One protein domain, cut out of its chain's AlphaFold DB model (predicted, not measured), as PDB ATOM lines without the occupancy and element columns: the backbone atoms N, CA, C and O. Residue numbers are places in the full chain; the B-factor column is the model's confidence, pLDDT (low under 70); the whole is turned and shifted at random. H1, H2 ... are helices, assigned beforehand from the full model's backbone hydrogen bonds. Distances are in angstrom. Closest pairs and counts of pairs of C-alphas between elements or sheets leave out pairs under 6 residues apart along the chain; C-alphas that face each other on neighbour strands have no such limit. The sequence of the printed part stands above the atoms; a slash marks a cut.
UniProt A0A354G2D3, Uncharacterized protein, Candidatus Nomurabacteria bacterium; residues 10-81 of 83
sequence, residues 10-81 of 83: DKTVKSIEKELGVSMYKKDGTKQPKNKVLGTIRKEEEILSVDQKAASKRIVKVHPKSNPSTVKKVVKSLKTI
ATOM      1  N   ASP A  10     -57.046 -19.041 -11.568       59.31
ATOM      2  CA  ASP A  10     -55.838 -19.405 -12.300       59.31
ATOM      3  C   ASP A  10     -54.905 -18.217 -12.539       59.31
ATOM      4  O   ASP A  10     -53.691 -18.398 -12.573       59.31
ATOM      5  N   LYS A  11     -55.433 -16.986 -12.646       61.94
ATOM      6  CA  LYS A  11     -54.580 -15.787 -12.770       61.94
ATOM      7  C   LYS A  11     -53.818 -15.513 -11.475       61.94
ATOM      8  O   LYS A  11     -52.636 -15.202 -11.525       61.94
ATOM      9  N   THR A  12     -54.489 -15.680 -10.336       65.88
ATOM     10  CA  THR A  12     -53.884 -15.523  -9.007       65.88
ATOM     11  C   THR A  12     -52.918 -16.653  -8.673       65.88
ATOM     12  O   THR A  12     -51.926 -16.424  -8.000       65.88
ATOM     13  N   VAL A  13     -53.168 -17.876  -9.151       63.72
ATOM     14  CA  VAL A  13     -52.226 -18.985  -8.948       63.72
ATOM     15  C   VAL A  13     -50.951 -18.758  -9.760       63.72
ATOM     16  O   VAL A  13     -49.869 -18.830  -9.193       63.72
ATOM     17  N   LYS A  14     -51.063 -18.372 -11.038       65.25
ATOM     18  CA  LYS A  14     -49.889 -18.082 -11.879       65.25
ATOM     19  C   LYS A  14     -49.032 -16.925 -11.356       65.25
ATOM     20  O   LYS A  14     -47.818 -16.965 -11.520       65.25
ATOM     21  N   SER A  15     -49.632 -15.895 -10.751       67.44
ATOM     22  CA  SER A  15     -48.856 -14.802 -10.148       67.44
ATOM     23  C   SER A  15     -48.091 -15.272  -8.911       67.44
ATOM     24  O   SER A  15     -46.911 -14.972  -8.787       67.44
ATOM     25  N   ILE A  16     -48.727 -16.079  -8.055       66.06
ATOM     26  CA  ILE A  16     -48.100 -16.651  -6.854       66.06
ATOM     27  C   ILE A  16     -46.966 -17.619  -7.229       66.06
ATOM     28  O   ILE A  16     -45.903 -17.569  -6.619       66.06
ATOM     29  N   GLU A  17     -47.149 -18.463  -8.249       69.06
ATOM     30  CA  GLU A  17     -46.093 -19.360  -8.752       69.06
ATOM     31  C   GLU A  17     -44.891 -18.579  -9.300       69.06
ATOM     32  O   GLU A  17     -43.749 -18.987  -9.105       69.06
ATOM     33  N   LYS A  18     -45.139 -17.438  -9.955       67.88
ATOM     34  CA  LYS A  18     -44.087 -16.574 -10.504       67.88
ATOM     35  C   LYS A  18     -43.329 -15.803  -9.419       67.88
ATOM     36  O   LYS A  18     -42.125 -15.628  -9.554       67.88
ATOM     37  N   GLU A  19     -44.016 -15.342  -8.375       66.88
ATOM     38  CA  GLU A  19     -43.400 -14.618  -7.251       66.88
ATOM     39  C   GLU A  19     -42.629 -15.544  -6.308       66.88
ATOM     40  O   GLU A  19     -41.543 -15.190  -5.862       66.88
ATOM     41  N   LEU A  20     -43.171 -16.731  -6.013       67.12
ATOM     42  CA  LEU A  20     -42.558 -17.676  -5.077       67.12
ATOM     43  C   LEU A  20     -41.609 -18.673  -5.754       67.12
ATOM     44  O   LEU A  20     -40.880 -19.368  -5.059       67.12
ATOM     45  N   GLY A  21     -41.642 -18.800  -7.085       67.19
ATOM     46  CA  GLY A  21     -40.842 -19.782  -7.827       67.19
ATOM     47  C   GLY A  21     -41.248 -21.243  -7.594       67.19
ATOM     48  O   GLY A  21     -40.536 -22.152  -8.017       67.19
ATOM     49  N   VAL A  22     -42.385 -21.496  -6.935       70.25
ATOM     50  CA  VAL A  22     -42.845 -22.839  -6.554       70.25
ATOM     51  C   VAL A  22     -44.183 -23.155  -7.211       70.25
ATOM     52  O   VAL A  22     -45.140 -22.392  -7.095       70.25
ATOM     53  N   SER A  23     -44.266 -24.323  -7.858       74.19
ATOM     54  CA  SER A  23     -45.505 -24.838  -8.454       74.19
ATOM     55  C   SER A  23     -46.569 -25.105  -7.386       74.19
ATOM     56  O   SER A  23     -46.352 -25.865  -6.438       74.19
ATOM     57  N   MET A  24     -47.764 -24.546  -7.579       74.06
ATOM     58  CA  MET A  24     -48.931 -24.802  -6.733       74.06
ATOM     59  C   MET A  24     -49.596 -26.148  -7.039       74.06
ATOM     60  O   MET A  24     -50.472 -26.585  -6.288       74.06
ATOM     61  N   TYR A  25     -49.186 -26.823  -8.111       76.31
ATOM     62  CA  TYR A  25     -49.683 -28.134  -8.512       76.31
ATOM     63  C   TYR A  25     -48.603 -29.210  -8.364       76.31
ATOM     64  O   TYR A  25     -47.408 -28.960  -8.542       76.31
ATOM     65  N   LYS A  26     -49.021 -30.429  -8.016       73.19
ATOM     66  CA  LYS A  26     -48.164 -31.622  -8.079       73.19
ATOM     67  C   LYS A  26     -48.021 -32.100  -9.525       73.19
ATOM     68  O   LYS A  26     -48.834 -31.746 -10.373       73.19
ATOM     69  N   LYS A  27     -47.040 -32.975  -9.776       75.31
ATOM     70  CA  LYS A  27     -46.866 -33.655 -11.075       75.31
ATOM     71  C   LYS A  27     -48.134 -34.397 -11.522       75.31
ATOM     72  O   LYS A  27     -48.431 -34.424 -12.705       75.31
ATOM     73  N   ASP A  28     -48.923 -34.874 -10.561       79.06
ATOM     74  CA  ASP A  28     -50.195 -35.572 -10.790       79.06
ATOM     75  C   ASP A  28     -51.381 -34.614 -11.060       79.06
ATOM     76  O   ASP A  28     -52.538 -35.021 -11.007       79.06
ATOM     77  N   GLY A  29     -51.133 -33.312 -11.251       72.62
ATOM     78  CA  GLY A  29     -52.154 -32.297 -11.554       72.62
ATOM     79  C   GLY A  29     -53.008 -31.835 -10.364       72.62
ATOM     80  O   GLY A  29     -53.824 -30.924 -10.493       72.62
ATOM     81  N   THR A  30     -52.819 -32.413  -9.176       77.81
ATOM     82  CA  THR A  30     -53.566 -32.028  -7.967       77.81
ATOM     83  C   THR A  30     -53.012 -30.750  -7.327       77.81
ATOM     84  O   THR A  30     -51.798 -30.548  -7.248       77.81
ATOM     85  N   LYS A  31     -53.904 -29.875  -6.832       76.50
ATOM     86  CA  LYS A  31     -53.525 -28.644  -6.113       76.50
ATOM     87  C   LYS A  31     -52.844 -28.977  -4.789       76.50
ATOM     88  O   LYS A  31     -53.385 -29.722  -3.969       76.50
ATOM     89  N   GLN A  32     -51.681 -28.385  -4.545       71.81
ATOM     90  CA  GLN A  32     -51.030 -28.444  -3.247       71.81
ATOM     91  C   GLN A  32     -51.721 -27.494  -2.260       71.81
ATOM     92  O   GLN A  32     -52.011 -26.342  -2.597       71.81
ATOM     93  N   PRO A  33     -51.980 -27.932  -1.017       72.00
ATOM     94  CA  PRO A  33     -52.485 -27.037   0.012       72.00
ATOM     95  C   PRO A  33     -51.418 -25.988   0.354       72.00
ATOM     96  O   PRO A  33     -50.255 -26.333   0.577       72.00
ATOM     97  N   LYS A  34     -51.829 -24.714   0.448       67.62
ATOM     98  CA  LYS A  34     -50.945 -23.551   0.677       67.62
ATOM     99  C   LYS A  34     -49.951 -23.753   1.832       67.62
ATOM    100  O   LYS A  34     -48.789 -23.389   1.706       67.62
ATOM    101  N   ASN A  35     -50.368 -24.411   2.918       65.00
ATOM    102  CA  ASN A  35     -49.512 -24.676   4.083       65.00
ATOM    103  C   ASN A  35     -48.305 -25.575   3.769       65.00
ATOM    104  O   ASN A  35     -47.250 -25.409   4.375       65.00
ATOM    105  N   LYS A  36     -48.439 -26.521   2.829       66.31
ATOM    106  CA  LYS A  36     -47.325 -27.391   2.422       66.31
ATOM    107  C   LYS A  36     -46.334 -26.649   1.524       66.31
ATOM    108  O   LYS A  36     -45.140 -26.841   1.702       66.31
ATOM    109  N   VAL A  37     -46.828 -25.759   0.661       64.94
ATOM    110  CA  VAL A  37     -46.008 -24.899  -0.215       64.94
ATOM    111  C   VAL A  37     -45.200 -23.885   0.604       64.94
ATOM    112  O   VAL A  37     -44.003 -23.728   0.410       64.94
ATOM    113  N   LEU A  38     -45.812 -23.247   1.607       64.94
ATOM    114  CA  LEU A  38     -45.079 -22.363   2.525       64.94
ATOM    115  C   LEU A  38     -44.070 -23.134   3.392       64.94
ATOM    116  O   LEU A  38     -43.019 -22.608   3.746       64.94
ATOM    117  N   GLY A  39     -44.377 -24.388   3.730       63.16
ATOM    118  CA  GLY A  39     -43.470 -25.267   4.464       63.16
ATOM    119  C   GLY A  39     -42.235 -25.688   3.664       63.16
ATOM    120  O   GLY A  39     -41.182 -25.881   4.267       63.16
ATOM    121  N   THR A  40     -42.333 -25.826   2.338       62.62
ATOM    122  CA  THR A  40     -41.169 -26.089   1.475       62.62
ATOM    123  C   THR A  40     -40.314 -24.841   1.303       62.62
ATOM    124  O   THR A  40     -39.106 -24.936   1.473       62.62
ATOM    125  N   ILE A  41     -40.929 -23.668   1.116       61.25
ATOM    126  CA  ILE A  41     -40.213 -22.383   1.003       61.25
ATOM    127  C   ILE A  41     -39.399 -22.094   2.272       61.25
ATOM    128  O   ILE A  41     -38.202 -21.847   2.195       61.25
ATOM    129  N   ARG A  42     -40.001 -22.242   3.461       60.06
ATOM    130  CA  ARG A  42     -39.285 -22.060   4.740       60.06
ATOM    131  C   ARG A  42     -38.109 -23.019   4.918       60.06
ATOM    132  O   ARG A  42     -37.131 -22.672   5.567       60.06
ATOM    133  N   LYS A  43     -38.214 -24.237   4.378       60.00
ATOM    134  CA  LYS A  43     -37.133 -25.227   4.435       60.00
ATOM    135  C   LYS A  43     -36.028 -24.919   3.436       60.00
ATOM    136  O   LYS A  43     -34.874 -25.156   3.761       60.00
ATOM    137  N   GLU A  44     -36.362 -24.410   2.255       58.75
ATOM    138  CA  GLU A  44     -35.381 -24.000   1.246       58.75
ATOM    139  C   GLU A  44     -34.624 -22.738   1.682       58.75
ATOM    140  O   GLU A  44     -33.402 -22.700   1.554       58.75
ATOM    141  N   GLU A  45     -35.298 -21.774   2.317       57.53
ATOM    142  CA  GLU A  45     -34.662 -20.592   2.925       57.53
ATOM    143  C   GLU A  45     -33.736 -20.942   4.112       57.53
ATOM    144  O   GLU A  45     -32.761 -20.236   4.370       57.53
ATOM    145  N   GLU A  46     -33.983 -22.049   4.825       57.84
ATOM    146  CA  GLU A  46     -33.144 -22.495   5.952       57.84
ATOM    147  C   GLU A  46     -31.896 -23.298   5.541       57.84
ATOM    148  O   GLU A  46     -31.031 -23.579   6.387       57.84
ATOM    149  N   ILE A  47     -31.743 -23.671   4.266       64.38
ATOM    150  CA  ILE A  47     -30.557 -24.405   3.809       64.38
ATOM    151  C   ILE A  47     -29.448 -23.398   3.504       64.38
ATOM    152  O   ILE A  47     -29.151 -23.071   2.360       64.38
ATOM    153  N   LEU A  48     -28.780 -22.937   4.562       64.31
ATOM    154  CA  LEU A  48     -27.504 -22.236   4.425       64.31
ATOM    155  C   LEU A  48     -26.530 -23.110   3.615       64.31
ATOM    156  O   LEU A  48     -26.368 -24.308   3.908       64.31
ATOM    157  N   SER A  49     -25.862 -22.493   2.637       70.38
ATOM    158  CA  SER A  49     -24.755 -23.100   1.888       70.38
ATOM    159  C   SER A  49     -23.692 -23.647   2.853       70.38
ATOM    160  O   SER A  49     -23.554 -23.171   3.985       70.38
ATOM    161  N   VAL A  50     -22.930 -24.660   2.429       72.00
ATOM    162  CA  VAL A  50     -21.836 -25.247   3.230       72.00
ATOM    163  C   VAL A  50     -20.866 -24.161   3.708       72.00
ATOM    164  O   VAL A  50     -20.492 -24.151   4.884       72.00
ATOM    165  N   ASP A  51     -20.570 -23.187   2.851       70.62
ATOM    166  CA  ASP A  51     -19.685 -22.065   3.164       70.62
ATOM    167  C   ASP A  51     -20.313 -21.103   4.179       70.62
ATOM    168  O   ASP A  51     -19.658 -20.662   5.122       70.62
ATOM    169  N   GLN A  52     -21.620 -20.846   4.071       69.25
ATOM    170  CA  GLN A  52     -22.357 -20.012   5.029       69.25
ATOM    171  C   GLN A  52     -22.472 -20.684   6.404       69.25
ATOM    172  O   GLN A  52     -22.390 -20.021   7.444       69.25
ATOM    173  N   LYS A  53     -22.613 -22.015   6.431       69.06
ATOM    174  CA  LYS A  53     -22.558 -22.817   7.662       69.06
ATOM    175  C   LYS A  53     -21.173 -22.771   8.289       69.06
ATOM    176  O   LYS A  53     -21.080 -22.677   9.511       69.06
ATOM    177  N   ALA A  54     -20.115 -22.834   7.481       68.12
ATOM    178  CA  ALA A  54     -18.741 -22.723   7.954       68.12
ATOM    179  C   ALA A  54     -18.453 -21.324   8.524       68.12
ATOM    180  O   ALA A  54     -17.952 -21.233   9.643       68.12
ATOM    181  N   ALA A  55     -18.863 -20.261   7.829       69.50
ATOM    182  CA  ALA A  55     -18.724 -18.875   8.283       69.50
ATOM    183  C   ALA A  55     -19.542 -18.573   9.554       69.50
ATOM    184  O   ALA A  55     -19.124 -17.784  10.398       69.50
ATOM    185  N   SER A  56     -20.680 -19.246   9.742       67.38
ATOM    186  CA  SER A  56     -21.514 -19.105  10.946       67.38
ATOM    187  C   SER A  56     -20.988 -19.877  12.168       67.38
ATOM    188  O   SER A  56     -21.578 -19.783  13.251       67.38
ATOM    189  N   LYS A  57     -19.901 -20.659  12.045       73.88
ATOM    190  CA  LYS A  57     -19.315 -21.377  13.190       73.88
ATOM    191  C   LYS A  57     -18.666 -20.385  14.152       73.88
ATOM    192  O   LYS A  57     -17.605 -19.830  13.890       73.88
ATOM    193  N   ARG A  58     -19.270 -20.220  15.329       74.06
ATOM    194  CA  ARG A  58     -18.664 -19.483  16.445       74.06
ATOM    195  C   ARG A  58     -17.615 -20.361  17.127       74.06
ATOM    196  O   ARG A  58     -17.942 -21.442  17.617       74.06
ATOM    197  N   ILE A  59     -16.372 -19.891  17.181       80.88
ATOM    198  CA  ILE A  59     -15.291 -20.550  17.922       80.88
ATOM    199  C   ILE A  59     -15.288 -20.004  19.351       80.88
ATOM    200  O   ILE A  59     -15.133 -18.804  19.559       80.88
ATOM    201  N   VAL A  60     -15.438 -20.885  20.339       79.06
ATOM    202  CA  VAL A  60     -15.321 -20.530  21.759       79.06
ATOM    203  C   VAL A  60     -13.982 -21.053  22.262       79.06
ATOM    204  O   VAL A  60     -13.779 -22.262  22.346       79.06
ATOM    205  N   LYS A  61     -13.056 -20.145  22.582       84.31
ATOM    206  CA  LYS A  61     -11.792 -20.503  23.234       84.31
ATOM    207  C   LYS A  61     -12.053 -20.698  24.723       84.31
ATOM    208  O   LYS A  61     -12.627 -19.822  25.364       84.31
ATOM    209  N   VAL A  62     -11.637 -21.838  25.265       86.94
ATOM    210  CA  VAL A  62     -11.834 -22.173  26.677       86.94
ATOM    211  C   VAL A  62     -10.496 -22.561  27.296       86.94
ATOM    212  O   VAL A  62      -9.701 -23.259  26.675       86.94
ATOM    213  N   HIS A  63     -10.243 -22.102  28.521       90.12
ATOM    214  CA  HIS A  63      -9.045 -22.461  29.271       90.12
ATOM    215  C   HIS A  63      -8.992 -23.983  29.536       90.12
ATOM    216  O   HIS A  63     -10.019 -24.553  29.908       90.12
ATOM    217  N   PRO A  64      -7.835 -24.663  29.425       88.06
ATOM    218  CA  PRO A  64      -7.751 -26.126  29.540       88.06
ATOM    219  C   PRO A  64      -8.176 -26.680  30.909       88.06
ATOM    220  O   PRO A  64      -8.668 -27.795  30.995       88.06
ATOM    221  N   LYS A  65      -8.046 -25.887  31.982       92.81
ATOM    222  CA  LYS A  65      -8.493 -26.261  33.343       92.81
ATOM    223  C   LYS A  65      -9.984 -26.007  33.613       92.81
ATOM    224  O   LYS A  65     -10.426 -26.076  34.755       92.81
ATOM    225  N   SER A  66     -10.752 -25.617  32.602       90.38
ATOM    226  CA  SER A  66     -12.176 -25.324  32.777       90.38
ATOM    227  C   SER A  66     -12.993 -26.600  32.987       90.38
ATOM    228  O   SER A  66     -12.713 -27.653  32.418       90.38
ATOM    229  N   ASN A  67     -14.036 -26.507  33.815       92.38
ATOM    230  CA  ASN A  67     -14.907 -27.643  34.089       92.38
ATOM    231  C   ASN A  67     -15.809 -27.933  32.864       92.38
ATOM    232  O   ASN A  67     -16.564 -27.046  32.444       92.38
ATOM    233  N   PRO A  68     -15.805 -29.168  32.319       89.31
ATOM    234  CA  PRO A  68     -16.581 -29.531  31.130       89.31
ATOM    235  C   PRO A  68     -18.087 -29.257  31.252       89.31
ATOM    236  O   PRO A  68     -18.750 -28.933  30.263       89.31
ATOM    237  N   SER A  69     -18.647 -29.376  32.458       89.56
ATOM    238  CA  SER A  69     -20.074 -29.130  32.702       89.56
ATOM    239  C   SER A  69     -20.445 -27.658  32.496       89.56
ATOM    240  O   SER A  69     -21.476 -27.349  31.891       89.56
ATOM    241  N   THR A  70     -19.573 -26.746  32.920       87.12
ATOM    242  CA  THR A  70     -19.738 -25.300  32.760       87.12
ATOM    243  C   THR A  70     -19.604 -24.904  31.293       87.12
ATOM    244  O   THR A  70     -20.427 -24.144  30.787       87.12
ATOM    245  N   VAL A  71     -18.651 -25.504  30.569       89.00
ATOM    246  CA  VAL A  71     -18.489 -25.301  29.118       89.00
ATOM    247  C   VAL A  71     -19.749 -25.708  28.357       89.00
ATOM    248  O   VAL A  71     -20.241 -24.948  27.523       89.00
ATOM    249  N   LYS A  72     -20.343 -26.863  28.685       88.25
ATOM    250  CA  LYS A  72     -21.603 -27.312  28.066       88.25
ATOM    251  C   LYS A  72     -22.753 -26.327  28.300       88.25
ATOM    252  O   LYS A  72     -23.525 -26.081  27.374       88.25
ATOM    253  N   LYS A  73     -22.861 -25.739  29.500       89.00
ATOM    254  CA  LYS A  73     -23.879 -24.715  29.806       89.00
ATOM    255  C   LYS A  73     -23.692 -23.461  28.947       89.00
ATOM    256  O   LYS A  73     -24.664 -22.997  28.357       89.00
ATOM    257  N   VAL A  74     -22.456 -22.978  28.815       85.44
ATOM    258  CA  VAL A  74     -22.112 -21.808  27.984       85.44
ATOM    259  C   VAL A  74     -22.391 -22.069  26.500       85.44
ATOM    260  O   VAL A  74     -22.995 -21.246  25.820       85.44
ATOM    261  N   VAL A  75     -22.032 -23.243  25.978       85.38
ATOM    262  CA  VAL A  75     -22.348 -23.603  24.584       85.38
ATOM    263  C   VAL A  75     -23.862 -23.665  24.359       85.38
ATOM    264  O   VAL A  75     -24.352 -23.243  23.310       85.38
ATOM    265  N   LYS A  76     -24.621 -24.172  25.339       85.31
ATOM    266  CA  LYS A  76     -26.083 -24.244  25.257       85.31
ATOM    267  C   LYS A  76     -26.717 -22.849  25.250       85.31
ATOM    268  O   LYS A  76     -27.581 -22.612  24.411       85.31
ATOM    269  N   SER A  77     -26.259 -21.930  26.101       82.50
ATOM    270  CA  SER A  77     -26.768 -20.551  26.123       82.50
ATOM    271  C   SER A  77     -26.421 -19.774  24.847       82.50
ATOM    272  O   SER A  77     -27.260 -19.048  24.317       82.50
ATOM    273  N   LEU A  78     -25.232 -19.985  24.275       79.81
ATOM    274  CA  LEU A  78     -24.835 -19.365  23.004       79.81
ATOM    275  C   LEU A  78     -25.682 -19.819  21.807       79.81
ATOM    276  O   LEU A  78     -25.850 -19.050  20.861       79.81
ATOM    277  N   LYS A  79     -26.227 -21.043  21.840       76.69
ATOM    278  CA  LYS A  79     -27.154 -21.551  20.811       76.69
ATOM    279  C   LYS A  79     -28.558 -20.960  20.932       76.69
ATOM    280  O   LYS A  79     -29.242 -20.850  19.921       76.69
ATOM    281  N   THR A  80     -28.987 -20.609  22.144       74.44
ATOM    282  CA  THR A  80     -30.319 -20.035  22.402       74.44
ATOM    283  C   THR A  80     -30.378 -18.529  22.173       74.44
ATOM    284  O   THR A  80     -31.465 -17.993  21.994       74.44
ATOM    285  N   ILE A  81     -29.230 -17.844  22.123       67.00
ATOM    286  CA  ILE A  81     -29.137 -16.449  21.668       67.00
ATOM    287  C   ILE A  81     -29.247 -16.440  20.130       67.00
ATOM    288  O   ILE A  81     -28.263 -16.265  19.407       67.00
TER     289      ILE A  81
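What this domain is: This is residues 10 to 81 of the 83 residues of an uncharacterized protein of Candidatus Nomurabacteria bacterium (UniProt A0A354G2D3). Four separate helices are strung along an open, elongated chain, with no packed core: H1 and H2 lie towards one end, joined by a looped link, H3 is a short turn of helix further along, and a long link then runs out to the far end, from which H4 folds back. The printed part has 72 residues with four named helices, in the order H1, H2, H3, H4, and no named strand; its class is all helix. It is extended, with a radius of gyration of the C-alphas of 21.3 A, and the C-alphas span 66 by 22 by 21 A, a rod.

How they stand to each other: H4, residues 68 to 80, is the longest helix and touches no helix. H3, residues 50 to 55, is apart from H4. H2, residues 34 to 45, is apart from H3 and from H4. H1, residues 10 to 20, is apart from H3 and from H4, and only just apart from H2, with a closest C-alpha distance of 8.0 A. In H1, H2, H3 and H4 every O i to N i+4 pair is within hydrogen-bond range.

Where its parts are: H4 has 13 residues and measures 18.8 A from C-alpha 68 at (-16.581, -29.531, 31.130) to C-alpha 80 at (-30.319, -20.035, 22.402). H3 measures 8.7 A, H2 16.7 A and H1 15.2 A. H1 begins at C-alpha 10, at (-55.838, -19.405, -12.300).

The domain as a whole: The two C-alphas farthest apart, those of Asp 10 and Lys 65, are 66.1 A apart. The printed part has no cut. The links H1 to H2 and H3 to H4 are long, with 13 and 12 residues; H2 to H3 is a tight link. Residues 42 to 47, 49 to 55 and 64 to 70 stand free. The mean pLDDT of the printed part is 73.3, and residues 10 to 21, 34 to 48, 52 to 56 and 81 are under 70.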